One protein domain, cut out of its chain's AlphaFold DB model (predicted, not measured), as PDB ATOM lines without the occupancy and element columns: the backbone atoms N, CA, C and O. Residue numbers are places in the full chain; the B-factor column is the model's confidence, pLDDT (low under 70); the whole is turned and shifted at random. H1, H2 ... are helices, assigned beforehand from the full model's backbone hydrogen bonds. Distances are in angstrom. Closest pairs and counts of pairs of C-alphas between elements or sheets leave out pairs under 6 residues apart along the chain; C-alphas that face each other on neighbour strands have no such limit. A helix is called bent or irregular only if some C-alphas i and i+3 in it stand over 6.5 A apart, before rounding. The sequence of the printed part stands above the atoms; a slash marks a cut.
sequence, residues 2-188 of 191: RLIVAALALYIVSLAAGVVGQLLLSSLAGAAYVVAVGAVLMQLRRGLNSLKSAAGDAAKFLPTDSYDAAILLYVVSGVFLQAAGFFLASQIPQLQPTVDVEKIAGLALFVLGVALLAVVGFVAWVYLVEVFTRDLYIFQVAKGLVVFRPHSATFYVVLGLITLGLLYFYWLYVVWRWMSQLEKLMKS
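AT A GLANCE: This is residues 2 to 188 of the 191 residues of an uncharacterized protein of Pyrobaculum calidifontis (strain DSM 21063 / JCM 11548 / VA1) (UniProt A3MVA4). The model is a long rod of roughly aligned helices, with the longest, H5, running along most of it and folding back on H4 as a helical hairpin whose turn, residues 96 to 102, sticks out at one end. H2 lies alongside H4, H1 folds back on H2, and H7 packs on H1, H2 and H5, while the short H6 is on the side of H5 and H7. The printed part has 187 residues with seven named helices, H1 to H7 in order, and no named strand: all helix. It is loose, with a radius of gyration of the C-alphas of 19.8 A, and spans 71 by 29 by 24 A.

IN THESE COORDINATES: Find C-alpha 101 at (622.744, 403.682, 391.040); from there H5, residues 101 to 142, runs 61.0 A to C-alpha 142 at (618.253, 418.104, 450.108). H4, residues 67 to 94, is 41.2 A long and only just irregular: C-alphas 90 and 93 are 6.6 A apart. H2, residues 23 to 54, is 46.5 A long. H1, residues 2 to 19, is 26.0 A long and begins at (632.573, 394.966, 438.689). H7, residues 166 to 187, is 32.6 A long; H6, residues 153 to 162, and H3, residues 56 to 61, are short.

HOW THE PARTS SIT: H1, H2, H4, H5, H6 and H7 form an up-and-down bundle, helices side by side, each running against the one before it. Look at Gly 121 and Tyr 74, the closest C-alphas of the hairpin H4 and H5, 4.8 A apart; H5 touches H4 with residues 114 to 128 alone. H2 touches H4 at a shallow tilt of 6 degrees, opposite ways, closest at C-alphas 31 and 79, 4.7 A. H1 and H2 are a hairpin, closest at C-alphas 14 and 26, 4.0 A. H2 touches H7 with residues 40 to 54 alone, closest at C-alphas 44 and 176, 6.7 A. H5 touches H6 with residues 126 to 134 alone, closest at C-alphas 130 and 153, 5.0 A. H2 and H3 only just touch, only at the corner, with 3 pairs of C-alphas within 8 A, closest at C-alphas 52 and 59, 5.4 A. H1 and H5 are apart. Every O i to N i+4 pair is within hydrogen-bond range in H1, H2, H5 and H6; H4 has 22 of 24, H7 17 of 18, and H3 0 of 2, with 3 of 3 O i to N i+3 pairs.

THE WHOLE: The C-alphas farthest apart, of Thr 98 and Ser 188, are 72.4 A apart. The printed part has no cut and no long link. Its mean pLDDT is 82.8; look for values under 70 at residues 57 to 65, 94 to 99 and 144 to 153, among others.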
ATOM      1  N   ARG A   2     632.231 396.109 439.575       87.88
ATOM      2  CA  ARG A   2     632.573 394.966 438.689       87.88
ATOM      3  C   ARG A   2     632.006 395.087 437.265       87.88
ATOM      4  O   ARG A   2     632.741 394.898 436.308       87.88
ATOM      5  N   LEU A   3     630.738 395.486 437.134       88.56
ATOM      6  CA  LEU A   3     630.095 395.695 435.828       88.56
ATOM      7  C   LEU A   3     630.686 396.872 435.030       88.56
ATOM      8  O   LEU A   3     630.784 396.776 433.817       88.56
ATOM      9  N   ILE A   4     631.129 397.946 435.697       89.94
ATOM     10  CA  ILE A   4     631.767 399.101 435.036       89.94
ATOM     11  C   ILE A   4     633.112 398.677 434.438       89.94
ATOM     12  O   ILE A   4     633.407 398.997 433.293       89.94
ATOM     13  N   VAL A   5     633.902 397.908 435.196       90.75
ATOM     14  CA  VAL A   5     635.188 397.369 434.728       90.75
ATOM     15  C   VAL A   5     634.983 396.373 433.585       90.75
ATOM     16  O   VAL A   5     635.700 396.437 432.594       90.75
ATOM     17  N   ALA A   6     633.982 395.492 433.683       92.25
ATOM     18  CA  ALA A   6     633.647 394.559 432.609       92.25
ATOM     19  C   ALA A   6     633.212 395.290 431.326       92.25
ATOM     20  O   ALA A   6     633.689 394.964 430.244       92.25
ATOM     21  N   ALA A   7     632.361 396.314 431.446       93.00
ATOM     22  CA  ALA A   7     631.945 397.143 430.318       93.00
ATOM     23  C   ALA A   7     633.139 397.874 429.677       93.00
ATOM     24  O   ALA A   7     633.238 397.916 428.454       93.00
ATOM     25  N   LEU A   8     634.069 398.394 430.487       92.69
ATOM     26  CA  LEU A   8     635.294 399.033 429.997       92.69
ATOM     27  C   LEU A   8     636.192 398.037 429.257       92.69
ATOM     28  O   LEU A   8     636.694 398.348 428.182       92.69
ATOM     29  N   ALA A   9     636.367 396.831 429.801       93.38
ATOM     30  CA  ALA A   9     637.136 395.782 429.141       93.38
ATOM     31  C   ALA A   9     636.521 395.412 427.783       93.38
ATOM     32  O   ALA A   9     637.239 395.358 426.790       93.38
ATOM     33  N   LEU A  10     635.197 395.237 427.712       95.12
ATOM     34  CA  LEU A  10     634.482 394.962 426.461       95.12
ATOM     35  C   LEU A  10     634.636 396.095 425.438       95.12
ATOM     36  O   LEU A  10     634.831 395.828 424.257       95.12
ATOM     37  N   TYR A  11     634.612 397.350 425.889       93.25
ATOM     38  CA  TYR A  11     634.871 398.505 425.033       93.25
ATOM     39  C   TYR A  11     636.302 398.495 424.470       93.25
ATOM     40  O   TYR A  11     636.488 398.649 423.264       93.25
ATOM     41  N   ILE A  12     637.310 398.230 425.308       93.38
ATOM     42  CA  ILE A  12     638.711 398.116 424.866       93.38
ATOM     43  C   ILE A  12     638.874 396.959 423.872       93.38
ATOM     44  O   ILE A  12     639.522 397.127 422.842       93.38
ATOM     45  N   VAL A  13     638.259 395.802 424.145       94.94
ATOM     46  CA  VAL A  13     638.265 394.644 423.236       94.94
ATOM     47  C   VAL A  13     637.608 394.993 421.902       94.94
ATOM     48  O   VAL A  13     638.155 394.650 420.859       94.94
ATOM     49  N   SER A  14     636.479 395.704 421.919       93.81
ATOM     50  CA  SER A  14     635.788 396.154 420.708       93.81
ATOM     51  C   SER A  14     636.688 397.033 419.835       93.81
ATOM     52  O   SER A  14     636.829 396.767 418.638       93.81
ATOM     53  N   LEU A  15     637.368 398.016 420.438       90.62
ATOM     54  CA  LEU A  15     638.316 398.880 419.732       90.62
ATOM     55  C   LEU A  15     639.517 398.098 419.190       90.62
ATOM     56  O   LEU A  15     639.834 398.207 418.007       90.62
ATOM     57  N   ALA A  16     640.165 397.290 420.032       92.75
ATOM     58  CA  ALA A  16     641.347 396.526 419.647       92.75
ATOM     59  C   ALA A  16     641.039 395.552 418.501       92.75
ATOM     60  O   ALA A  16     641.778 395.511 417.522       92.75
ATOM     61  N   ALA A  17     639.915 394.831 418.589       93.31
ATOM     62  CA  ALA A  17     639.446 393.931 417.540       93.31
ATOM     63  C   ALA A  17     639.167 394.676 416.225       93.31
ATOM     64  O   ALA A  17     639.491 394.162 415.157       93.31
ATOM     65  N   GLY A  18     638.615 395.892 416.298       89.25
ATOM     66  CA  GLY A  18     638.373 396.734 415.125       89.25
ATOM     67  C   GLY A  18     639.671 397.147 414.428       89.25
ATOM     68  O   GLY A  18     639.778 397.020 413.211       89.25
ATOM     69  N   VAL A  19     640.684 397.557 415.198       90.00
ATOM     70  CA  VAL A  19     642.002 397.964 414.675       90.00
ATOM     71  C   VAL A  19     642.713 396.818 413.953       90.00
ATOM     72  O   VAL A  19     643.326 397.040 412.914       90.00
ATOM     73  N   VAL A  20     642.614 395.587 414.464       93.38
ATOM     74  CA  VAL A  20     643.238 394.405 413.837       93.38
ATOM     75  C   VAL A  20     642.351 393.724 412.784       93.38
ATOM     76  O   VAL A  20     642.655 392.618 412.345       93.38
ATOM     77  N   GLY A  21     641.239 394.354 412.384       87.94
ATOM     78  CA  GLY A  21     640.364 393.867 411.313       87.94
ATOM     79  C   GLY A  21     639.416 392.723 411.696       87.94
ATOM     80  O   GLY A  21     638.739 392.171 410.829       87.94
ATOM     81  N   GLN A  22     639.303 392.364 412.979       93.00
ATOM     82  CA  GLN A  22     638.337 391.370 413.460       93.00
ATOM     83  C   GLN A  22     636.951 392.000 413.671       93.00
ATOM     84  O   GLN A  22     636.473 392.158 414.797       93.00
ATOM     85  N   LEU A  23     636.285 392.346 412.565       90.69
ATOM     86  CA  LEU A  23     635.018 393.092 412.558       90.69
ATOM     87  C   LEU A  23     633.897 392.418 413.367       90.69
ATOM     88  O   LEU A  23     633.171 393.096 414.092       90.69
ATOM     89  N   LEU A  24     633.770 391.087 413.282       92.31
ATOM     90  CA  LEU A  24     632.747 390.346 414.029       92.31
ATOM     91  C   LEU A  24     632.987 390.433 415.542       92.31
ATOM     92  O   LEU A  24     632.066 390.739 416.295       92.31
ATOM     93  N   LEU A  25     634.228 390.211 415.988       93.38
ATOM     94  CA  LEU A  25     634.585 390.320 417.402       93.38
ATOM     95  C   LEU A  25     634.403 391.756 417.907       93.38
ATOM     96  O   LEU A  25     633.873 391.953 418.997       93.38
ATOM     97  N   SER A  26     634.790 392.750 417.101       94.50
ATOM     98  CA  SER A  26     634.619 394.170 417.417       94.50
ATOM     99  C   SER A  26     633.152 394.530 417.651       94.50
ATOM    100  O   SER A  26     632.825 395.115 418.687       94.50
ATOM    101  N   SER A  27     632.267 394.106 416.745       93.38
ATOM    102  CA  SER A  27     630.824 394.352 416.828       93.38
ATOM    103  C   SER A  27     630.177 393.627 418.011       93.38
ATOM    104  O   SER A  27     629.447 394.243 418.787       93.38
ATOM    105  N   LEU A  28     630.498 392.343 418.224       95.50
ATOM    106  CA  LEU A  28     629.967 391.570 419.354       95.50
ATOM    107  C   LEU A  28     630.422 392.141 420.701       95.50
ATOM    108  O   LEU A  28     629.600 392.324 421.602       95.50
ATOM    109  N   ALA A  29     631.711 392.461 420.839       94.88
ATOM    110  CA  ALA A  29     632.243 393.092 422.041       94.88
ATOM    111  C   ALA A  29     631.638 394.486 422.256       94.88
ATOM    112  O   ALA A  29     631.306 394.837 423.387       94.88
ATOM    113  N   GLY A  30     631.420 395.250 421.181       93.31
ATOM    114  CA  GLY A  30     630.769 396.555 421.219       93.31
ATOM    115  C   GLY A  30     629.316 396.466 421.689       93.31
ATOM    116  O   GLY A  30     628.909 397.209 422.581       93.31
ATOM    117  N   ALA A  31     628.542 395.515 421.162       95.38
ATOM    118  CA  ALA A  31     627.160 395.284 421.582       95.38
ATOM    119  C   ALA A  31     627.095 394.827 423.047       95.38
ATOM    120  O   ALA A  31     626.306 395.356 423.833       95.38
ATOM    121  N   ALA A  32     627.973 393.901 423.444       95.25
ATOM    122  CA  ALA A  32     628.082 393.444 424.825       95.25
ATOM    123  C   ALA A  32     628.457 394.589 425.783       95.25
ATOM    124  O   ALA A  32     627.894 394.682 426.874       95.25
ATOM    125  N   TYR A  33     629.358 395.488 425.372       94.31
ATOM    126  CA  TYR A  33     629.703 396.696 426.123       94.31
ATOM    127  C   TYR A  33     628.474 397.594 426.337       94.31
ATOM    128  O   TYR A  33     628.198 397.974 427.475       94.31
ATOM    129  N   VAL A  34     627.711 397.894 425.279       94.19
ATOM    130  CA  VAL A  34     626.502 398.734 425.363       94.19
ATOM    131  C   VAL A  34     625.486 398.131 426.337       94.19
ATOM    132  O   VAL A  34     624.953 398.830 427.202       94.19
ATOM    133  N   VAL A  35     625.256 396.818 426.252       96.31
ATOM    134  CA  VAL A  35     624.358 396.098 427.170       96.31
ATOM    135  C   VAL A  35     624.876 396.158 428.608       96.31
ATOM    136  O   VAL A  35     624.104 396.424 429.532       96.31
ATOM    137  N   ALA A  36     626.180 395.968 428.818       95.06
ATOM    138  CA  ALA A  36     626.793 396.054 430.139       95.06
ATOM    139  C   ALA A  36     626.661 397.462 430.746       95.06
ATOM    140  O   ALA A  36     626.344 397.588 431.930       95.06
ATOM    141  N   VAL A  37     626.818 398.524 429.946       93.69
ATOM    142  CA  VAL A  37     626.529 399.901 430.377       93.69
ATOM    143  C   VAL A  37     625.059 400.063 430.748       93.69
ATOM    144  O   VAL A  37     624.766 400.610 431.809       93.69
ATOM    145  N   GLY A  38     624.132 399.563 429.928       93.62
ATOM    146  CA  GLY A  38     622.701 399.585 430.243       93.62
ATOM    147  C   GLY A  38     622.386 398.912 431.582       93.62
ATOM    148  O   GLY A  38     621.636 399.451 432.396       93.62
ATOM    149  N   ALA A  39     623.023 397.772 431.862       94.56
ATOM    150  CA  ALA A  39     622.906 397.078 433.142       94.56
ATOM    151  C   ALA A  39     623.460 397.905 434.314       94.56
ATOM    152  O   ALA A  39     622.826 397.961 435.372       94.56
ATOM    153  N   VAL A  40     624.600 398.587 434.129       93.38
ATOM    154  CA  VAL A  40     625.127 399.541 435.118       93.38
ATOM    155  C   VAL A  40     624.105 400.647 435.366       93.38
ATOM    156  O   VAL A  40     623.716 400.843 436.511       93.38
ATOM    157  N   LEU A  41     623.613 401.324 434.328       92.31
ATOM    158  CA  LEU A  41     622.641 402.416 434.457       92.31
ATOM    159  C   LEU A  41     621.357 401.972 435.172       92.31
ATOM    160  O   LEU A  41     620.869 402.679 436.053       92.31
ATOM    161  N   MET A  42     620.847 400.774 434.875       92.75
ATOM    162  CA  MET A  42     619.714 400.202 435.607       92.75
ATOM    163  C   MET A  42     620.033 399.972 437.087       92.75
ATOM    164  O   MET A  42     619.193 400.243 437.944       92.75
ATOM    165  N   GLN A  43     621.231 399.479 437.412       91.19
ATOM    166  CA  GLN A  43     621.659 399.323 438.802       91.19
ATOM    167  C   GLN A  43     621.741 400.680 439.511       91.19
ATOM    168  O   GLN A  43     621.264 400.809 440.637       91.19
ATOM    169  N   LEU A  44     622.299 401.690 438.839       88.56
ATOM    170  CA  LEU A  44     622.407 403.050 439.356       88.56
ATOM    171  C   LEU A  44     621.018 403.649 439.625       88.56
ATOM    172  O   LEU A  44     620.767 404.165 440.709       88.56
ATOM    173  N   ARG A  45     620.079 403.488 438.686       88.56
ATOM    174  CA  ARG A  45     618.676 403.897 438.846       88.56
ATOM    175  C   ARG A  45     618.023 403.248 440.069       88.56
ATOM    176  O   ARG A  45     617.376 403.932 440.857       88.56
ATOM    177  N   ARG A  46     618.172 401.929 440.240       88.12
ATOM    178  CA  ARG A  46     617.599 401.218 441.400       88.12
ATOM    179  C   ARG A  46     618.184 401.731 442.715       88.12
ATOM    180  O   ARG A  46     617.424 401.943 443.656       88.12
ATOM    181  N   GLY A  47     619.496 401.973 442.755       85.50
ATOM    182  CA  GLY A  47     620.165 402.596 443.899       85.50
ATOM    183  C   GLY A  47     619.572 403.969 444.212       85.50
ATOM    184  O   GLY A  47     619.136 404.212 445.332       85.50
ATOM    185  N   LEU A  48     619.426 404.825 443.200       83.44
ATOM    186  CA  LEU A  48     618.805 406.142 443.337       83.44
ATOM    187  C   LEU A  48     617.363 406.060 443.873       83.44
ATOM    188  O   LEU A  48     617.008 406.802 444.780       83.44
ATOM    189  N   ASN A  49     616.541 405.129 443.384       84.81
ATOM    190  CA  ASN A  49     615.178 404.927 443.895       84.81
ATOM    191  C   ASN A  49     615.164 404.439 445.354       84.81
ATOM    192  O   ASN A  49     614.328 404.874 446.151       84.81
ATOM    193  N   SER A  50     616.110 403.576 445.732       83.94
ATOM    194  CA  SER A  50     616.304 403.186 447.133       83.94
ATOM    195  C   SER A  50     616.711 404.383 447.992       83.94
ATOM    196  O   SER A  50     616.264 404.499 449.130       83.94
ATOM    197  N   LEU A  51     617.529 405.291 447.453       79.75
ATOM    198  CA  LEU A  51     617.910 406.509 448.155       79.75
ATOM    199  C   LEU A  51     616.714 407.449 448.346       79.75
ATOM    200  O   LEU A  51     616.494 407.950 449.446       79.75
ATOM    201  N   LYS A  52     615.913 407.653 447.291       79.81
ATOM    202  CA  LYS A  52     614.695 408.480 447.322       79.81
ATOM    203  C   LYS A  52     613.689 407.960 448.348       79.81
ATOM    204  O   LYS A  52     613.200 408.736 449.159       79.81
ATOM    205  N   SER A  53     613.425 406.654 448.361       80.31
ATOM    206  CA  SER A  53     612.506 406.045 449.339       80.31
ATOM    207  C   SER A  53     613.003 406.180 450.782       80.31
ATOM    208  O   SER A  53     612.215 406.497 451.669       80.31
ATOM    209  N   ALA A  54     614.309 406.039 451.019       76.44
ATOM    210  CA  ALA A  54     614.907 406.262 452.336       76.44
ATOM    211  C   ALA A  54     614.943 407.746 452.756       76.44
ATOM    212  O   ALA A  54     615.107 408.055 453.935       76.44
ATOM    213  N   ALA A  55     614.799 408.684 451.815       72.00
ATOM    214  CA  ALA A  55     614.907 410.111 452.100       72.00
ATOM    215  C   ALA A  55     613.679 410.711 452.808       72.00
ATOM    216  O   ALA A  55     613.800 411.831 453.314       72.00
ATOM    217  N   GLY A  56     612.555 409.990 452.888       74.88
ATOM    218  CA  GLY A  56     611.336 410.439 453.571       74.88
ATOM    219  C   GLY A  56     610.748 411.700 452.932       74.88
ATOM    220  O   GLY A  56     610.607 411.773 451.715       74.88
ATOM    221  N   ASP A  57     610.449 412.727 453.732       69.56
ATOM    222  CA  ASP A  57     609.857 413.986 453.249       69.56
ATOM    223  C   ASP A  57     610.720 414.748 452.234       69.56
ATOM    224  O   ASP A  57     610.185 415.433 451.360       69.56
ATOM    225  N   ALA A  58     612.045 414.573 452.277       64.44
ATOM    226  CA  ALA A  58     612.953 415.158 451.291       64.44
ATOM    227  C   ALA A  58     612.746 414.577 449.876       64.44
ATOM    228  O   ALA A  58     613.182 415.178 448.894       64.44
ATOM    229  N   ALA A  59     612.045 413.441 449.750       65.00
ATOM    230  CA  ALA A  59     611.719 412.830 448.466       65.00
ATOM    231  C   ALA A  59     610.762 413.665 447.608       65.00
ATOM    232  O   ALA A  59     610.775 413.531 446.387       65.00
ATOM    233  N   LYS A  60     609.977 414.564 448.220       66.81
ATOM    234  CA  LYS A  60     609.009 415.426 447.517       66.81
ATOM    235  C   LYS A  60     609.666 416.402 446.534       66.81
ATOM    236  O   LYS A  60     609.013 416.855 445.603       66.81
ATOM    237  N   PHE A  61     610.950 416.708 446.729       65.19
ATOM    238  CA  PHE A  61     611.724 417.613 445.873       65.19
ATOM    239  C   PHE A  61     612.560 416.879 444.816       65.19
ATOM    240  O   PHE A  61     613.260 417.516 444.031       65.19
ATOM    241  N   LEU A  62     612.528 415.544 444.805       66.44
ATOM    242  CA  LEU A  62     613.318 414.736 443.884       66.44
ATOM    243  C   LEU A  62     612.529 414.478 442.589       66.44
ATOM    244  O   LEU A  62     611.386 414.032 442.669       66.44
ATOM    245  N   PRO A  63     613.125 414.691 441.401       66.44
ATOM    246  CA  PRO A  63     612.436 414.489 440.125       66.44
ATOM    247  C   PRO A  63     611.945 413.049 439.923       66.44
ATOM    248  O   PRO A  63     612.616 412.093 440.322       66.44
ATOM    249  N   THR A  64     610.804 412.882 439.257       63.56
ATOM    250  CA  THR A  64     610.152 411.582 438.984       63.56
ATOM    251  C   THR A  64     610.402 411.080 437.557       63.56
ATOM    252  O   THR A  64     609.587 410.346 437.003       63.56
ATOM    253  N   ASP A  65     611.504 411.495 436.931       66.69
ATOM    254  CA  ASP A  65     611.743 411.223 435.511       66.69
ATOM    255  C   ASP A  65     611.902 409.724 435.201       66.69
ATOM    256  O   ASP A  65     612.438 408.934 435.988       66.69
ATOM    257  N   SER A  66     611.440 409.327 434.010       72.19
ATOM    258  CA  SER A  66     611.494 407.941 433.540       72.19
ATOM    259  C   SER A  66     612.838 407.631 432.879       72.19
ATOM    260  O   SER A  66     613.024 407.751 431.669       72.19
ATOM    261  N   TYR A  67     613.786 407.176 433.694       84.44
ATOM    262  CA  TYR A  67     615.077 406.647 433.243       84.44
ATOM    263  C   TYR A  67     614.944 405.439 432.303       84.44
ATOM    264  O   TYR A  67     615.822 405.206 431.478       84.44
ATOM    265  N   ASP A  68     613.869 404.655 432.431       88.50
ATOM    266  CA  ASP A  68     613.747 403.355 431.763       88.50
ATOM    267  C   ASP A  68     613.697 403.494 430.240       88.50
ATOM    268  O   ASP A  68     614.403 402.775 429.534       88.50
ATOM    269  N   ALA A  69     612.929 404.464 429.736       90.06
ATOM    270  CA  ALA A  69     612.830 404.720 428.303       90.06
ATOM    271  C   ALA A  69     614.174 405.175 427.718       90.06
ATOM    272  O   ALA A  69     614.588 404.684 426.671       90.06
ATOM    273  N   ALA A  70     614.890 406.060 428.415       91.38
ATOM    274  CA  ALA A  70     616.189 406.550 427.967       91.38
ATOM    275  C   ALA A  70     617.270 405.458 428.002       91.38
ATOM    276  O   ALA A  70     618.043 405.334 427.054       91.38
ATOM    277  N   ILE A  71     617.299 404.621 429.048       93.31
ATOM    278  CA  ILE A  71     618.209 403.467 429.118       93.31
ATOM    279  C   ILE A  71     617.906 402.491 427.978       93.31
ATOM    280  O   ILE A  71     618.830 402.028 427.311       93.31
ATOM    281  N   LEU A  72     616.628 402.191 427.730       94.06
ATOM    282  CA  LEU A  72     616.223 401.291 426.655       94.06
ATOM    283  C   LEU A  72     616.619 401.849 425.284       94.06
ATOM    284  O   LEU A  72     617.237 401.133 424.499       94.06
ATOM    285  N   LEU A  73     616.328 403.124 425.014       93.69
ATOM    286  CA  LEU A  73     616.714 403.788 423.769       93.69
ATOM    287  C   LEU A  73     618.228 403.765 423.571       93.69
ATOM    288  O   LEU A  73     618.678 403.419 422.481       93.69
ATOM    289  N   TYR A  74     619.012 404.051 424.614       93.75
ATOM    290  CA  TYR A  74     620.472 403.962 424.573       93.75
ATOM    291  C   TYR A  74     620.955 402.547 424.222       93.75
ATOM    292  O   TYR A  74     621.779 402.380 423.326       93.75
ATOM    293  N   VAL A  75     620.425 401.517 424.892       95.75
ATOM    294  CA  VAL A  75     620.857 400.129 424.669       95.75
ATOM    295  C   VAL A  75     620.466 399.648 423.278       95.75
ATOM    296  O   VAL A  75     621.307 399.118 422.557       95.75
ATOM    297  N   VAL A  76     619.205 399.838 422.891       95.56
ATOM    298  CA  VAL A  76     618.685 399.384 421.598       95.56
ATOM    299  C   VAL A  76     619.439 400.080 420.470       95.56
ATOM    300  O   VAL A  76     620.024 399.402 419.630       95.56
ATOM    301  N   SER A  77     619.514 401.413 420.484       94.69
ATOM    302  CA  SER A  77     620.256 402.154 419.456       94.69
ATOM    303  C   SER A  77     621.725 401.744 419.399       94.69
ATOM    304  O   SER A  77     622.224 401.447 418.318       94.69
ATOM    305  N   GLY A  78     622.404 401.631 420.543       92.81
ATOM    306  CA  GLY A  78     623.803 401.229 420.592       92.81
ATOM    307  C   GLY A  78     624.045 399.823 420.037       92.81
ATOM    308  O   GLY A  78     624.969 399.643 419.254       92.81
ATOM    309  N   VAL A  79     623.208 398.835 420.368       95.38
ATOM    310  CA  VAL A  79     623.338 397.465 419.836       95.38
ATOM    311  C   VAL A  79     623.089 397.433 418.327       95.38
ATOM    312  O   VAL A  79     623.872 396.835 417.587       95.38
ATOM    313  N   PHE A  80     622.043 398.109 417.848       93.88
ATOM    314  CA  PHE A  80     621.756 398.175 416.415       93.88
ATOM    315  C   PHE A  80     622.848 398.925 415.636       93.88
ATOM    316  O   PHE A  80     623.165 398.522 414.520       93.88
ATOM    317  N   LEU A  81     623.490 399.943 416.220       93.94
ATOM    318  CA  LEU A  81     624.645 400.617 415.614       93.94
ATOM    319  C   LEU A  81     625.842 399.678 415.442       93.94
ATOM    320  O   LEU A  81     626.524 399.750 414.424       93.94
ATOM    321  N   GLN A  82     626.080 398.767 416.389       93.69
ATOM    322  CA  GLN A  82     627.157 397.777 416.274       93.69
ATOM    323  C   GLN A  82     626.887 396.786 415.138       93.69
ATOM    324  O   GLN A  82     627.790 396.472 414.357       93.69
ATOM    325  N   ALA A  83     625.638 396.330 415.004       91.88
ATOM    326  CA  ALA A  83     625.219 395.462 413.907       91.88
ATOM    327  C   ALA A  83     625.286 396.182 412.548       91.88
ATOM    328  O   ALA A  83     625.807 395.637 411.575       91.88
ATOM    329  N   ALA A  84     624.816 397.430 412.487       91.06
ATOM    330  CA  ALA A  84     624.850 398.238 411.275       91.06
ATOM    331  C   ALA A  84     626.281 398.600 410.852       91.06
ATOM    332  O   ALA A  84     626.590 398.569 409.664       91.06
ATOM    333  N   GLY A  85     627.167 398.885 411.810       87.94
ATOM    334  CA  GLY A  85     628.587 399.119 411.556       87.94
ATOM    335  C   GLY A  85     629.281 397.888 410.972       87.94
ATOM    336  O   GLY A  85     630.005 398.009 409.986       87.94
ATOM    337  N   PHE A  86     629.001 396.696 411.513       90.62
ATOM    338  CA  PHE A  86     629.486 395.434 410.945       90.62
ATOM    339  C   PHE A  86     628.988 395.226 409.512       90.62
ATOM    340  O   PHE A  86     629.780 394.923 408.618       90.62
ATOM    341  N   PHE A  87     627.687 395.432 409.282       89.81
ATOM    342  CA  PHE A  87     627.102 395.329 407.950       89.81
ATOM    343  C   PHE A  87     627.776 396.297 406.972       89.81
ATOM    344  O   PHE A  87     628.297 395.844 405.958       89.81
ATOM    345  N   LEU A  88     627.868 397.592 407.293       88.06
ATOM    346  CA  LEU A  88     628.535 398.591 406.446       88.06
ATOM    347  C   LEU A  88     629.978 398.206 406.130       88.06
ATOM    348  O   LEU A  88     630.376 398.236 404.968       88.06
ATOM    349  N   ALA A  89     630.740 397.781 407.138       86.19
ATOM    350  CA  ALA A  89     632.118 397.347 406.945       86.19
ATOM    351  C   ALA A  89     632.222 396.143 405.989       86.19
ATOM    352  O   ALA A  89     633.153 396.080 405.191       86.19
ATOM    353  N   SER A  90     631.244 395.228 406.006       84.62
ATOM    354  CA  SER A  90     631.176 394.095 405.070       84.62
ATOM    355  C   SER A  90     630.819 394.486 403.629       84.62
ATOM    356  O   SER A  90     631.174 393.763 402.699       84.62
ATOM    357  N   GLN A  91     630.131 395.618 403.435       82.75
ATOM    358  CA  GLN A  91     629.699 396.090 402.115       82.75
ATOM    359  C   GLN A  91     630.804 396.865 401.383       82.75
ATOM    360  O   GLN A  91     630.855 396.840 400.156       82.75
ATOM    361  N   ILE A  92     631.717 397.523 402.110       75.38
ATOM    362  CA  ILE A  92     632.793 398.349 401.528       75.38
ATOM    363  C   ILE A  92     633.662 397.576 400.511       75.38
ATOM    364  O   ILE A  92     633.862 398.095 399.414       75.38
ATOM    365  N   PRO A  93     634.133 396.339 400.781       73.69
ATOM    366  CA  PRO A  93     634.911 395.570 399.805       73.69
ATOM    367  C   PRO A  93     634.125 395.152 398.551       73.69
ATOM    368  O   PRO A  93     634.727 394.729 397.567       73.69
ATOM    369  N   GLN A  94     632.789 395.229 398.582       68.00
ATOM    370  CA  GLN A  94     631.898 394.793 397.499       68.00
ATOM    371  C   GLN A  94     631.542 395.928 396.526       68.00
ATOM    372  O   GLN A  94     630.899 395.681 395.503       68.00
ATOM    373  N   LEU A  95     631.971 397.161 396.816       67.62
ATOM    374  CA  LEU A  95     631.808 398.312 395.932       67.62
ATOM    375  C   LEU A  95     632.781 398.191 394.746       67.62
ATOM    376  O   LEU A  95     633.911 398.675 394.777       67.62
ATOM    377  N   GLN A  96     632.343 397.485 393.703       63.72
ATOM    378  CA  GLN A  96     633.033 397.372 392.415       63.72
ATOM    379  C   GLN A  96     632.907 398.670 391.587       63.72
ATOM    380  O   GLN A  96     631.970 399.441 391.797       63.72
ATOM    381  N   PRO A  97     633.811 398.921 390.618       61.94
ATOM    382  CA  PRO A  97     633.841 400.168 389.841       61.94
ATOM    383  C   PRO A  97     632.647 400.375 388.891       61.94
ATOM    384  O   PRO A  97     632.446 401.481 388.394       61.94
ATOM    385  N   THR A  98     631.834 399.350 388.633       62.38
ATOM    386  CA  THR A  98     630.560 399.483 387.916       62.38
ATOM    387  C   THR A  98     629.469 399.915 388.889       62.38
ATOM    388  O   THR A  98     628.844 399.114 389.579       62.38
ATOM    389  N   VAL A  99     629.288 401.230 388.963       66.31
ATOM    390  CA  VAL A  99     628.364 401.897 389.873       66.31
ATOM    391  C   VAL A  99     626.913 401.612 389.482       66.31
ATOM    392  O   VAL A  99     626.384 402.174 388.525       66.31
ATOM    393  N   ASP A 100     626.263 400.751 390.256       80.19
ATOM    394  CA  ASP A 100     624.819 400.540 390.217       80.19
ATOM    395  C   ASP A 100     624.130 401.620 391.072       80.19
ATOM    396  O   ASP A 100     624.292 401.670 392.297       80.19
ATOM    397  N   VAL A 101     623.399 402.522 390.412       80.06
ATOM    398  CA  VAL A 101     622.744 403.682 391.040       80.06
ATOM    399  C   VAL A 101     621.718 403.244 392.088       80.06
ATOM    400  O   VAL A 101     621.592 403.902 393.122       80.06
ATOM    401  N   GLU A 102     621.035 402.113 391.885       82.56
ATOM    402  CA  GLU A 102     620.060 401.586 392.847       82.56
ATOM    403  C   GLU A 102     620.749 401.091 394.121       82.56
ATOM    404  O   GLU A 102     620.294 401.374 395.233       82.56
ATOM    405  N   LYS A 103     621.907 400.430 393.985       79.12
ATOM    406  CA  LYS A 103     622.720 400.005 395.137       79.12
ATOM    407  C   LYS A 103     623.282 401.192 395.910       79.12
ATOM    408  O   LYS A 103     623.287 401.157 397.139       79.12
ATOM    409  N   ILE A 104     623.717 402.248 395.220       81.81
ATOM    410  CA  ILE A 104     624.168 403.480 395.883       81.81
ATOM    411  C   ILE A 104     623.016 404.151 396.628       81.81
ATOM    412  O   ILE A 104     623.195 404.533 397.783       81.81
ATOM    413  N   ALA A 105     621.842 404.278 396.008       85.06
ATOM    414  CA  ALA A 105     620.676 404.869 396.656       85.06
ATOM    415  C   ALA A 105     620.256 404.065 397.898       85.06
ATOM    416  O   ALA A 105     620.023 404.645 398.961       85.06
ATOM    417  N   GLY A 106     620.242 402.730 397.800       85.88
ATOM    418  CA  GLY A 106     619.970 401.839 398.929       85.88
ATOM    419  C   GLY A 106     620.992 401.982 400.060       85.88
ATOM    420  O   GLY A 106     620.610 402.118 401.223       85.88
ATOM    421  N   LEU A 107     622.288 402.027 399.733       86.88
ATOM    422  CA  LEU A 107     623.352 402.242 400.716       86.88
ATOM    423  C   LEU A 107     623.251 403.627 401.369       86.88
ATOM    424  O   LEU A 107     623.406 403.740 402.582       86.88
ATOM    425  N   ALA A 108     622.951 404.671 400.596       86.25
ATOM    426  CA  ALA A 108     622.782 406.028 401.107       86.25
ATOM    427  C   ALA A 108     621.602 406.126 402.086       86.25
ATOM    428  O   ALA A 108     621.747 406.701 403.166       86.25
ATOM    429  N   LEU A 109     620.460 405.512 401.757       90.31
ATOM    430  CA  LEU A 109     619.308 405.425 402.661       90.31
ATOM    431  C   LEU A 109     619.640 404.635 403.929       90.31
ATOM    432  O   LEU A 109     619.259 405.047 405.026       90.31
ATOM    433  N   PHE A 110     620.384 403.537 403.800       90.31
ATOM    434  CA  PHE A 110     620.842 402.769 404.953       90.31
ATOM    435  C   PHE A 110     621.748 403.612 405.860       90.31
ATOM    436  O   PHE A 110     621.508 403.689 407.063       90.31
ATOM    437  N   VAL A 111     622.738 404.309 405.293       90.25
ATOM    438  CA  VAL A 111     623.629 405.219 406.033       90.25
ATOM    439  C   VAL A 111     622.836 406.327 406.728       90.25
ATOM    440  O   VAL A 111     623.107 406.625 407.890       90.25
ATOM    441  N   LEU A 112     621.821 406.896 406.071       92.88
ATOM    442  CA  LEU A 112     620.935 407.888 406.682       92.88
ATOM    443  C   LEU A 112     620.166 407.301 407.877       92.88
ATOM    444  O   LEU A 112     620.091 407.932 408.931       92.88
ATOM    445  N   GLY A 113     619.642 406.080 407.749       93.06
ATOM    446  CA  GLY A 113     618.986 405.365 408.846       93.06
ATOM    447  C   GLY A 113     619.924 405.105 410.029       93.06
ATOM    448  O   GLY A 113     619.554 405.338 411.180       93.06
ATOM    449  N   VAL A 114     621.167 404.698 409.755       92.75
ATOM    450  CA  VAL A 114     622.217 404.524 410.773       92.75
ATOM    451  C   VAL A 114     622.555 405.850 411.453       92.75
ATOM    452  O   VAL A 114     622.688 405.889 412.676       92.75
ATOM    453  N   ALA A 115     622.641 406.945 410.699       91.69
ATOM    454  CA  ALA A 115     622.887 408.274 411.250       91.69
ATOM    455  C   ALA A 115     621.746 408.727 412.177       91.69
ATOM    456  O   ALA A 115     622.007 409.204 413.280       91.69
ATOM    457  N   LEU A 116     620.484 408.520 411.784       93.44
ATOM    458  CA  LEU A 116     619.327 408.808 412.640       93.44
ATOM    459  C   LEU A 116     619.356 407.978 413.927       93.44
ATOM    460  O   LEU A 116     619.136 408.510 415.015       93.44
ATOM    461  N   LEU A 117     619.689 406.691 413.826       93.25
ATOM    462  CA  LEU A 117     619.835 405.819 414.986       93.25
ATOM    463  C   LEU A 117     620.958 406.293 415.926       93.25
ATOM    464  O   LEU A 117     620.788 406.274 417.146       93.25
ATOM    465  N   ALA A 118     622.076 406.764 415.364       91.56
ATOM    466  CA  ALA A 118     623.175 407.357 416.121       91.56
ATOM    467  C   ALA A 118     622.731 408.614 416.873       91.56
ATOM    468  O   ALA A 118     623.059 408.762 418.050       91.56
ATOM    469  N   VAL A 119     621.927 409.475 416.241       93.12
ATOM    470  CA  VAL A 119     621.345 410.659 416.892       93.12
ATOM    471  C   VAL A 119     620.432 410.255 418.050       93.12
ATOM    472  O   VAL A 119     620.562 410.811 419.138       93.12
ATOM    473  N   VAL A 120     619.553 409.264 417.867       92.50
ATOM    474  CA  VAL A 120     618.670 408.773 418.943       92.50
ATOM    475  C   VAL A 120     619.482 408.258 420.134       92.50
ATOM    476  O   VAL A 120     619.212 408.639 421.275       92.50
ATOM    477  N   GLY A 121     620.503 407.435 419.879       90.75
ATOM    478  CA  GLY A 121     621.381 406.924 420.932       90.75
ATOM    479  C   GLY A 121     622.179 408.019 421.629       90.75
ATOM    480  O   GLY A 121     622.315 407.999 422.853       90.75
ATOM    481  N   PHE A 122     622.645 409.009 420.870       88.62
ATOM    482  CA  PHE A 122     623.352 410.166 421.402       88.62
ATOM    483  C   PHE A 122     622.458 411.022 422.306       88.62
ATOM    484  O   PHE A 122     622.853 411.340 423.424       88.62
ATOM    485  N   VAL A 123     621.236 411.344 421.874       90.81
ATOM    486  CA  VAL A 123     620.273 412.109 422.682       90.81
ATOM    487  C   VAL A 123     619.921 411.355 423.963       90.81
ATOM    488  O   VAL A 123     619.939 411.945 425.042       90.81
ATOM    489  N   ALA A 124     619.672 410.044 423.871       90.75
ATOM    490  CA  ALA A 124     619.417 409.209 425.042       90.75
ATOM    491  C   ALA A 124     620.608 409.216 426.016       90.75
ATOM    492  O   ALA A 124     620.421 409.366 427.223       90.75
ATOM    493  N   TRP A 125     621.832 409.105 425.499       89.75
ATOM    494  CA  TRP A 125     623.056 409.162 426.296       89.75
ATOM    495  C   TRP A 125     623.234 410.509 427.011       89.75
ATOM    496  O   TRP A 125     623.456 410.528 428.222       89.75
ATOM    497  N   VAL A 126     623.082 411.630 426.297       88.06
ATOM    498  CA  VAL A 126     623.171 412.984 426.872       88.06
ATOM    499  C   VAL A 126     622.125 413.179 427.966       88.06
ATOM    500  O   VAL A 126     622.462 413.615 429.067       88.06
ATOM    501  N   TYR A 127     620.880 412.788 427.692       88.75
ATOM    502  CA  TYR A 127     619.786 412.872 428.655       88.75
ATOM    503  C   TYR A 127     620.085 412.070 429.928       88.75
ATOM    504  O   TYR A 127     619.895 412.567 431.035       88.75
ATOM    505  N   LEU A 128     620.619 410.849 429.801       89.00
ATOM    506  CA  LEU A 128     621.008 410.036 430.956       89.00
ATOM    507  C   LEU A 128     622.090 410.718 431.796       89.00
ATOM    508  O   LEU A 128     621.971 410.753 433.020       89.00
ATOM    509  N   VAL A 129     623.123 411.278 431.161       86.12
ATOM    510  CA  VAL A 129     624.190 412.003 431.868       86.12
ATOM    511  C   VAL A 129     623.622 413.194 432.635       86.12
ATOM    512  O   VAL A 129     623.948 413.383 433.811       86.12
ATOM    513  N   GLU A 130     622.752 413.972 431.997       85.44
ATOM    514  CA  GLU A 130     622.107 415.132 432.604       85.44
ATOM    515  C   GLU A 130     621.241 414.745 433.802       85.44
ATOM    516  O   GLU A 130     621.476 415.227 434.912       85.44
ATOM    517  N   VAL A 131     620.284 413.838 433.601       85.12
ATOM    518  CA  VAL A 131     619.294 413.474 434.618       85.12
ATOM    519  C   VAL A 131     619.955 412.818 435.829       85.12
ATOM    520  O   VAL A 131     619.670 413.216 436.958       85.12
ATOM    521  N   PHE A 132     620.901 411.889 435.637       83.94
ATOM    522  CA  PHE A 132     621.621 411.282 436.765       83.94
ATOM    523  C   PHE A 132     622.457 412.307 437.542       83.94
ATOM    524  O   PHE A 132     622.468 412.286 438.774       83.94
ATOM    525  N   THR A 133     623.152 413.212 436.845       82.12
ATOM    526  CA  THR A 133     623.986 414.234 437.498       82.12
ATOM    527  C   THR A 133     623.121 415.223 438.282       82.12
ATOM    528  O   THR A 133     623.435 415.552 439.429       82.12
ATOM    529  N   ARG A 134     622.001 415.652 437.693       81.31
ATOM    530  CA  ARG A 134     621.026 416.558 438.305       81.31
ATOM    531  C   ARG A 134     620.363 415.935 439.532       81.31
ATOM    532  O   ARG A 134     620.342 416.562 440.587       81.31
ATOM    533  N   ASP A 135     619.852 414.711 439.428       80.19
ATOM    534  CA  ASP A 135     619.130 414.061 440.528       80.19
ATOM    535  C   ASP A 135     620.041 413.785 441.732       80.19
ATOM    536  O   ASP A 135     619.629 413.985 442.875       80.19
ATOM    537  N   LEU A 136     621.297 413.386 441.499       78.56
ATOM    538  CA  LEU A 136     622.277 413.211 442.575       78.56
ATOM    539  C   LEU A 136     622.639 414.532 443.248       78.56
ATOM    540  O   LEU A 136     622.795 414.567 444.468       78.56
ATOM    541  N   TYR A 137     622.744 415.612 442.473       78.19
ATOM    542  CA  TYR A 137     622.976 416.945 443.018       78.19
ATOM    543  C   TYR A 137     621.817 417.396 443.911       78.19
ATOM    544  O   TYR A 137     622.039 417.765 445.063       78.19
ATOM    545  N   ILE A 138     620.577 417.297 443.416       77.19
ATOM    546  CA  ILE A 138     619.375 417.651 444.185       77.19
ATOM    547  C   ILE A 138     619.304 416.825 445.473       77.19
ATOM    548  O   ILE A 138     619.035 417.377 446.537       77.19
ATOM    549  N   PHE A 139     619.612 415.524 445.407       76.88
ATOM    550  CA  PHE A 139     619.645 414.658 446.584       76.88
ATOM    551  C   PHE A 139     620.647 415.131 447.644       76.88
ATOM    552  O   PHE A 139     620.322 415.185 448.829       76.88
ATOM    553  N   GLN A 140     621.865 415.485 447.230       74.75
ATOM    554  CA  GLN A 140     622.903 415.969 448.144       74.75
ATOM    555  C   GLN A 140     622.516 417.297 448.797       74.75
ATOM    556  O   GLN A 140     622.667 417.440 450.011       74.75
ATOM    557  N   VAL A 141     621.961 418.231 448.015       74.50
ATOM    558  CA  VAL A 141     621.456 419.517 448.520       74.50
ATOM    559  C   VAL A 141     620.334 419.292 449.532       74.50
ATOM    560  O   VAL A 141     620.387 419.838 450.631       74.50
ATOM    561  N   ALA A 142     619.368 418.425 449.216       73.50
ATOM    562  CA  ALA A 142     618.253 418.104 450.108       73.50
ATOM    563  C   ALA A 142     618.698 417.456 451.432       73.50
ATOM    564  O   ALA A 142     617.994 417.556 452.435       73.50
ATOM    565  N   LYS A 143     619.865 416.799 451.457       71.06
ATOM    566  CA  LYS A 143     620.458 416.200 452.665       71.06
ATOM    567  C   LYS A 143     621.518 417.080 453.337       71.06
ATOM    568  O   LYS A 143     622.131 416.630 454.299       71.06
ATOM    569  N   GLY A 144     621.744 418.308 452.859       68.25
ATOM    570  CA  GLY A 144     622.734 419.226 453.436       68.25
ATOM    571  C   GLY A 144     624.187 418.747 453.301       68.25
ATOM    572  O   GLY A 144     625.066 419.223 454.016       68.25
ATOM    573  N   LEU A 145     624.463 417.807 452.392       67.19
ATOM    574  CA  LEU A 145     625.796 417.247 452.171       67.19
ATOM    575  C   LEU A 145     626.575 418.157 451.203       67.19
ATOM    576  O   LEU A 145     626.766 417.835 450.034       67.19
ATOM    577  N   VAL A 146     627.003 419.330 451.681       56.38
ATOM    578  CA  VAL A 146     627.661 420.394 450.885       56.38
ATOM    579  C   VAL A 146     629.156 420.108 450.654       56.38
ATOM    580  O   VAL A 146     630.010 420.955 450.894       56.38
ATOM    581  N   VAL A 147     629.518 418.896 450.228       55.28
ATOM    582  CA  VAL A 147     630.942 418.536 450.043       55.28
ATOM    583  C   VAL A 147     631.378 418.607 448.572       55.28
ATOM    584  O   VAL A 147     632.575 418.642 448.297       55.28
ATOM    585  N   PHE A 148     630.459 418.697 447.599       52.19
ATOM    586  CA  PHE A 148     630.852 418.691 446.185       52.19
ATOM    587  C   PHE A 148     629.927 419.494 445.255       52.19
ATOM    588  O   PHE A 148     628.708 419.362 445.304       52.19
ATOM    589  N   ARG A 149     630.520 420.285 444.348       54.97
ATOM    590  CA  ARG A 149     629.845 420.845 443.164       54.97
ATOM    591  C   ARG A 149     630.125 419.907 441.982       54.97
ATOM    592  O   ARG A 149     631.264 419.898 441.507       54.97
ATOM    593  N   PRO A 150     629.166 419.096 441.504       54.03
ATOM    594  CA  PRO A 150     629.379 418.348 440.272       54.03
ATOM    595  C   PRO A 150     629.730 419.334 439.153       54.03
ATOM    596  O   PRO A 150     629.113 420.393 439.033       54.03
ATOM    597  N   HIS A 151     630.748 419.008 438.350       60.06
ATOM    598  CA  HIS A 151     630.956 419.721 437.090       60.06
ATOM    599  C   HIS A 151     629.679 419.566 436.249       60.06
ATOM    600  O   HIS A 151     628.984 418.554 436.379       60.06
ATOM    601  N   SER A 152     629.325 420.579 435.453       68.00
ATOM    602  CA  SER A 152     628.052 420.584 434.722       68.00
ATOM    603  C   SER A 152     627.889 419.316 433.873       68.00
ATOM    604  O   SER A 152     628.874 418.755 433.391       68.00
ATOM    605  N   ALA A 153     626.654 418.856 433.653       66.00
ATOM    606  CA  ALA A 153     626.386 417.723 432.759       66.00
ATOM    607  C   ALA A 153     627.056 417.913 431.384       66.00
ATOM    608  O   ALA A 153     627.639 416.985 430.828       66.00
ATOM    609  N   THR A 154     627.083 419.159 430.902       71.69
ATOM    610  CA  THR A 154     627.787 419.592 429.693       71.69
ATOM    611  C   THR A 154     629.278 419.247 429.708       71.69
ATOM    612  O   THR A 154     629.797 418.809 428.687       71.69
ATOM    613  N   PHE A 155     629.974 419.382 430.843       73.75
ATOM    614  CA  PHE A 155     631.390 419.014 430.960       73.75
ATOM    615  C   PHE A 155     631.608 417.521 430.683       73.75
ATOM    616  O   PHE A 155     632.479 417.163 429.894       73.75
ATOM    617  N   TYR A 156     630.786 416.651 431.277       70.31
ATOM    618  CA  TYR A 156     630.892 415.203 431.068       70.31
ATOM    619  C   TYR A 156     630.516 414.785 429.645       70.31
ATOM    620  O   TYR A 156     631.138 413.878 429.099       70.31
ATOM    621  N   VAL A 157     629.547 415.467 429.028       69.44
ATOM    622  CA  VAL A 157     629.156 415.232 427.631       69.44
ATOM    623  C   VAL A 157     630.279 415.634 426.673       69.44
ATOM    624  O   VAL A 157     630.728 414.814 425.874       69.44
ATOM    625  N   VAL A 158     630.781 416.869 426.778       71.38
ATOM    626  CA  VAL A 158     631.836 417.398 425.897       71.38
ATOM    627  C   VAL A 158     633.123 416.590 426.045       71.38
ATOM    628  O   VAL A 158     633.726 416.184 425.055       71.38
ATOM    629  N   LEU A 159     633.532 416.300 427.277       68.44
ATOM    630  CA  LEU A 159     634.768 415.567 427.516       68.44
ATOM    631  C   LEU A 159     634.605 414.061 427.226       68.44
ATOM    632  O   LEU A 159     635.554 413.414 426.785       68.44
ATOM    633  N   GLY A 160     633.398 413.505 427.369       66.81
ATOM    634  CA  GLY A 160     633.055 412.165 426.886       66.81
ATOM    635  C   GLY A 160     633.205 412.032 425.368       66.81
ATOM    636  O   GLY A 160     633.808 411.066 424.908       66.81
ATOM    637  N   LEU A 161     632.749 413.030 424.606       74.38
ATOM    638  CA  LEU A 161     632.926 413.089 423.151       74.38
ATOM    639  C   LEU A 161     634.406 413.160 422.750       74.38
ATOM    640  O   LEU A 161     634.855 412.371 421.922       74.38
ATOM    641  N   ILE A 162     635.179 414.053 423.375       70.06
ATOM    642  CA  ILE A 162     636.606 414.253 423.059       70.06
ATOM    643  C   ILE A 162     637.440 413.004 423.383       70.06
ATOM    644  O   ILE A 162     638.406 412.698 422.691       70.06
ATOM    645  N   THR A 163     637.063 412.256 424.419       73.25
ATOM    646  CA  THR A 163     637.792 411.056 424.865       73.25
ATOM    647  C   THR A 163     637.285 409.759 424.232       73.25
ATOM    648  O   THR A 163     637.595 408.676 424.732       73.25
ATOM    649  N   LEU A 164     636.481 409.850 423.164       69.19
ATOM    650  CA  LEU A 164     635.854 408.708 422.486       69.19
ATOM    651  C   LEU A 164     635.011 407.815 423.418       69.19
ATOM    652  O   LEU A 164     634.766 406.649 423.119       69.19
ATOM    653  N   GLY A 165     634.549 408.340 424.553       69.44
ATOM    654  CA  GLY A 165     633.792 407.593 425.555       69.44
ATOM    655  C   GLY A 165     634.620 407.038 426.719       69.44
ATOM    656  O   GLY A 165     634.032 406.517 427.662       69.44
ATOM    657  N   LEU A 166     635.950 407.197 426.762       73.62
ATOM    658  CA  LEU A 166     636.738 406.781 427.937       73.62
ATOM    659  C   LEU A 166     636.320 407.532 429.204       73.62
ATOM    660  O   LEU A 166     636.149 406.933 430.268       73.62
ATOM    661  N   LEU A 167     636.077 408.839 429.099       77.50
ATOM    662  CA  LEU A 167     635.626 409.618 430.247       77.50
ATOM    663  C   LEU A 167     634.173 409.311 430.643       77.50
ATOM    664  O   LEU A 167     633.775 409.560 431.780       77.50
ATOM    665  N   TYR A 168     633.383 408.700 429.761       79.56
ATOM    666  CA  TYR A 168     632.062 408.215 430.150       79.56
ATOM    667  C   TYR A 168     632.159 407.100 431.208       79.56
ATOM    668  O   TYR A 168     631.382 407.085 432.163       79.56
ATOM    669  N   PHE A 169     633.173 406.231 431.138       83.25
ATOM    670  CA  PHE A 169     633.432 405.246 432.196       83.25
ATOM    671  C   PHE A 169     633.884 405.884 433.507       83.25
ATOM    672  O   PHE A 169     633.509 405.411 434.583       83.25
ATOM    673  N   TYR A 170     634.647 406.976 433.430       82.81
ATOM    674  CA  TYR A 170     634.972 407.770 434.610       82.81
ATOM    675  C   TYR A 170     633.705 408.368 435.235       82.81
ATOM    676  O   TYR A 170     633.507 408.242 436.441       82.81
ATOM    677  N   TRP A 171     632.797 408.924 434.429       85.50
ATOM    678  CA  TRP A 171     631.502 409.412 434.909       85.50
ATOM    679  C   TRP A 171     630.669 408.299 435.572       85.50
ATOM    680  O   TRP A 171     630.210 408.478 436.700       85.50
ATOM    681  N   LEU A 172     630.555 407.113 434.955       86.19
ATOM    682  CA  LEU A 172     629.871 405.955 435.557       86.19
ATOM    683  C   LEU A 172     630.484 405.560 436.910       86.19
ATOM    684  O   LEU A 172     629.762 405.247 437.861       86.19
ATOM    685  N   TYR A 173     631.815 405.574 437.009       86.50
ATOM    686  CA  TYR A 173     632.530 405.309 438.257       86.50
ATOM    687  C   TYR A 173     632.216 406.359 439.328       86.50
ATOM    688  O   TYR A 173     631.923 406.000 440.471       86.50
ATOM    689  N   VAL A 174     632.252 407.641 438.962       82.81
ATOM    690  CA  VAL A 174     631.960 408.764 439.858       82.81
ATOM    691  C   VAL A 174     630.533 408.663 440.399       82.81
ATOM    692  O   VAL A 174     630.340 408.682 441.615       82.81
ATOM    693  N   VAL A 175     629.548 408.439 439.525       84.88
ATOM    694  CA  VAL A 175     628.141 408.250 439.907       84.88
ATOM    695  C   VAL A 175     627.970 407.061 440.856       84.88
ATOM    696  O   VAL A 175     627.333 407.181 441.907       84.88
ATOM    697  N   TRP A 176     628.578 405.914 440.535       88.38
ATOM    698  CA  TRP A 176     628.543 404.733 441.400       88.38
ATOM    699  C   TRP A 176     629.148 405.005 442.785       88.38
ATOM    700  O   TRP A 176     628.573 404.616 443.807       88.38
ATOM    701  N   ARG A 177     630.305 405.673 442.828       84.94
ATOM    702  CA  ARG A 177     630.999 406.013 444.074       84.94
ATOM    703  C   ARG A 177     630.135 406.918 444.945       84.94
ATOM    704  O   ARG A 177     630.035 406.665 446.144       84.94
ATOM    705  N   TRP A 178     629.498 407.928 444.359       80.19
ATOM    706  CA  TRP A 178     628.643 408.859 445.091       80.19
ATOM    707  C   TRP A 178     627.423 408.182 445.693       80.19
ATOM    708  O   TRP A 178     627.171 408.347 446.883       80.19
ATOM    709  N   MET A 179     626.710 407.353 444.930       82.06
ATOM    710  CA  MET A 179     625.593 406.601 445.508       82.06
ATOM    711  C   MET A 179     626.050 405.668 446.623       82.06
ATOM    712  O   MET A 179     625.409 405.612 447.664       82.06
ATOM    713  N   SER A 180     627.202 405.014 446.462       83.19
ATOM    714  CA  SER A 180     627.762 404.155 447.510       83.19
ATOM    715  C   SER A 180     628.102 404.933 448.791       83.19
ATOM    716  O   SER A 180     628.003 404.390 449.888       83.19
ATOM    717  N   GLN A 181     628.524 406.197 448.677       80.75
ATOM    718  CA  GLN A 181     628.758 407.077 449.827       80.75
ATOM    719  C   GLN A 181     627.440 407.501 450.486       80.75
ATOM    720  O   GLN A 181     627.322 407.415 451.705       80.75
ATOM    721  N   LEU A 182     626.439 407.891 449.692       76.31
ATOM    722  CA  LEU A 182     625.115 408.284 450.187       76.31
ATOM    723  C   LEU A 182     624.396 407.131 450.895       76.31
ATOM    724  O   LEU A 182     623.854 407.320 451.981       76.31
ATOM    725  N   GLU A 183     624.445 405.923 450.332       80.12
ATOM    726  CA  GLU A 183     623.879 404.727 450.965       80.12
ATOM    727  C   GLU A 183     624.512 404.442 452.330       80.12
ATOM    728  O   GLU A 183     623.812 404.038 453.257       80.12
ATOM    729  N   LYS A 184     625.828 404.650 452.467       80.00
ATOM    730  CA  LYS A 184     626.526 404.482 453.748       80.00
ATOM    731  C   LYS A 184     626.085 405.529 454.763       80.00
ATOM    732  O   LYS A 184     625.742 405.156 455.877       80.00
ATOM    733  N   LEU A 185     626.045 406.800 454.359       73.44
ATOM    734  CA  LEU A 185     625.665 407.915 455.231       73.44
ATOM    735  C   LEU A 185     624.241 407.778 455.777       73.44
ATOM    736  O   LEU A 185     623.995 408.121 456.925       73.44
ATOM    737  N   MET A 186     623.309 407.241 454.986       69.50
ATOM    738  CA  MET A 186     621.937 407.014 455.454       69.50
ATOM    739  C   MET A 186     621.764 405.762 456.321       69.50
ATOM    740  O   MET A 186     620.744 405.636 456.992       69.50
ATOM    741  N   LYS A 187     622.715 404.822 456.289       70.12
ATOM    742  CA  LYS A 187     622.694 403.614 457.132       70.12
ATOM    743  C   LYS A 187     623.401 403.815 458.474       70.12
ATOM    744  O   LYS A 187     623.158 403.042 459.395       70.12
ATOM    745  N   SER A 188     624.276 404.812 458.594       54.81
ATOM    746  CA  SER A 188     624.897 405.194 459.865       54.81
ATOM    747  C   SER A 188     623.929 406.025 460.722       54.81
ATOM    748  O   SER A 188     623.331 406.959 460.186       54.81
TER     749      SER A 188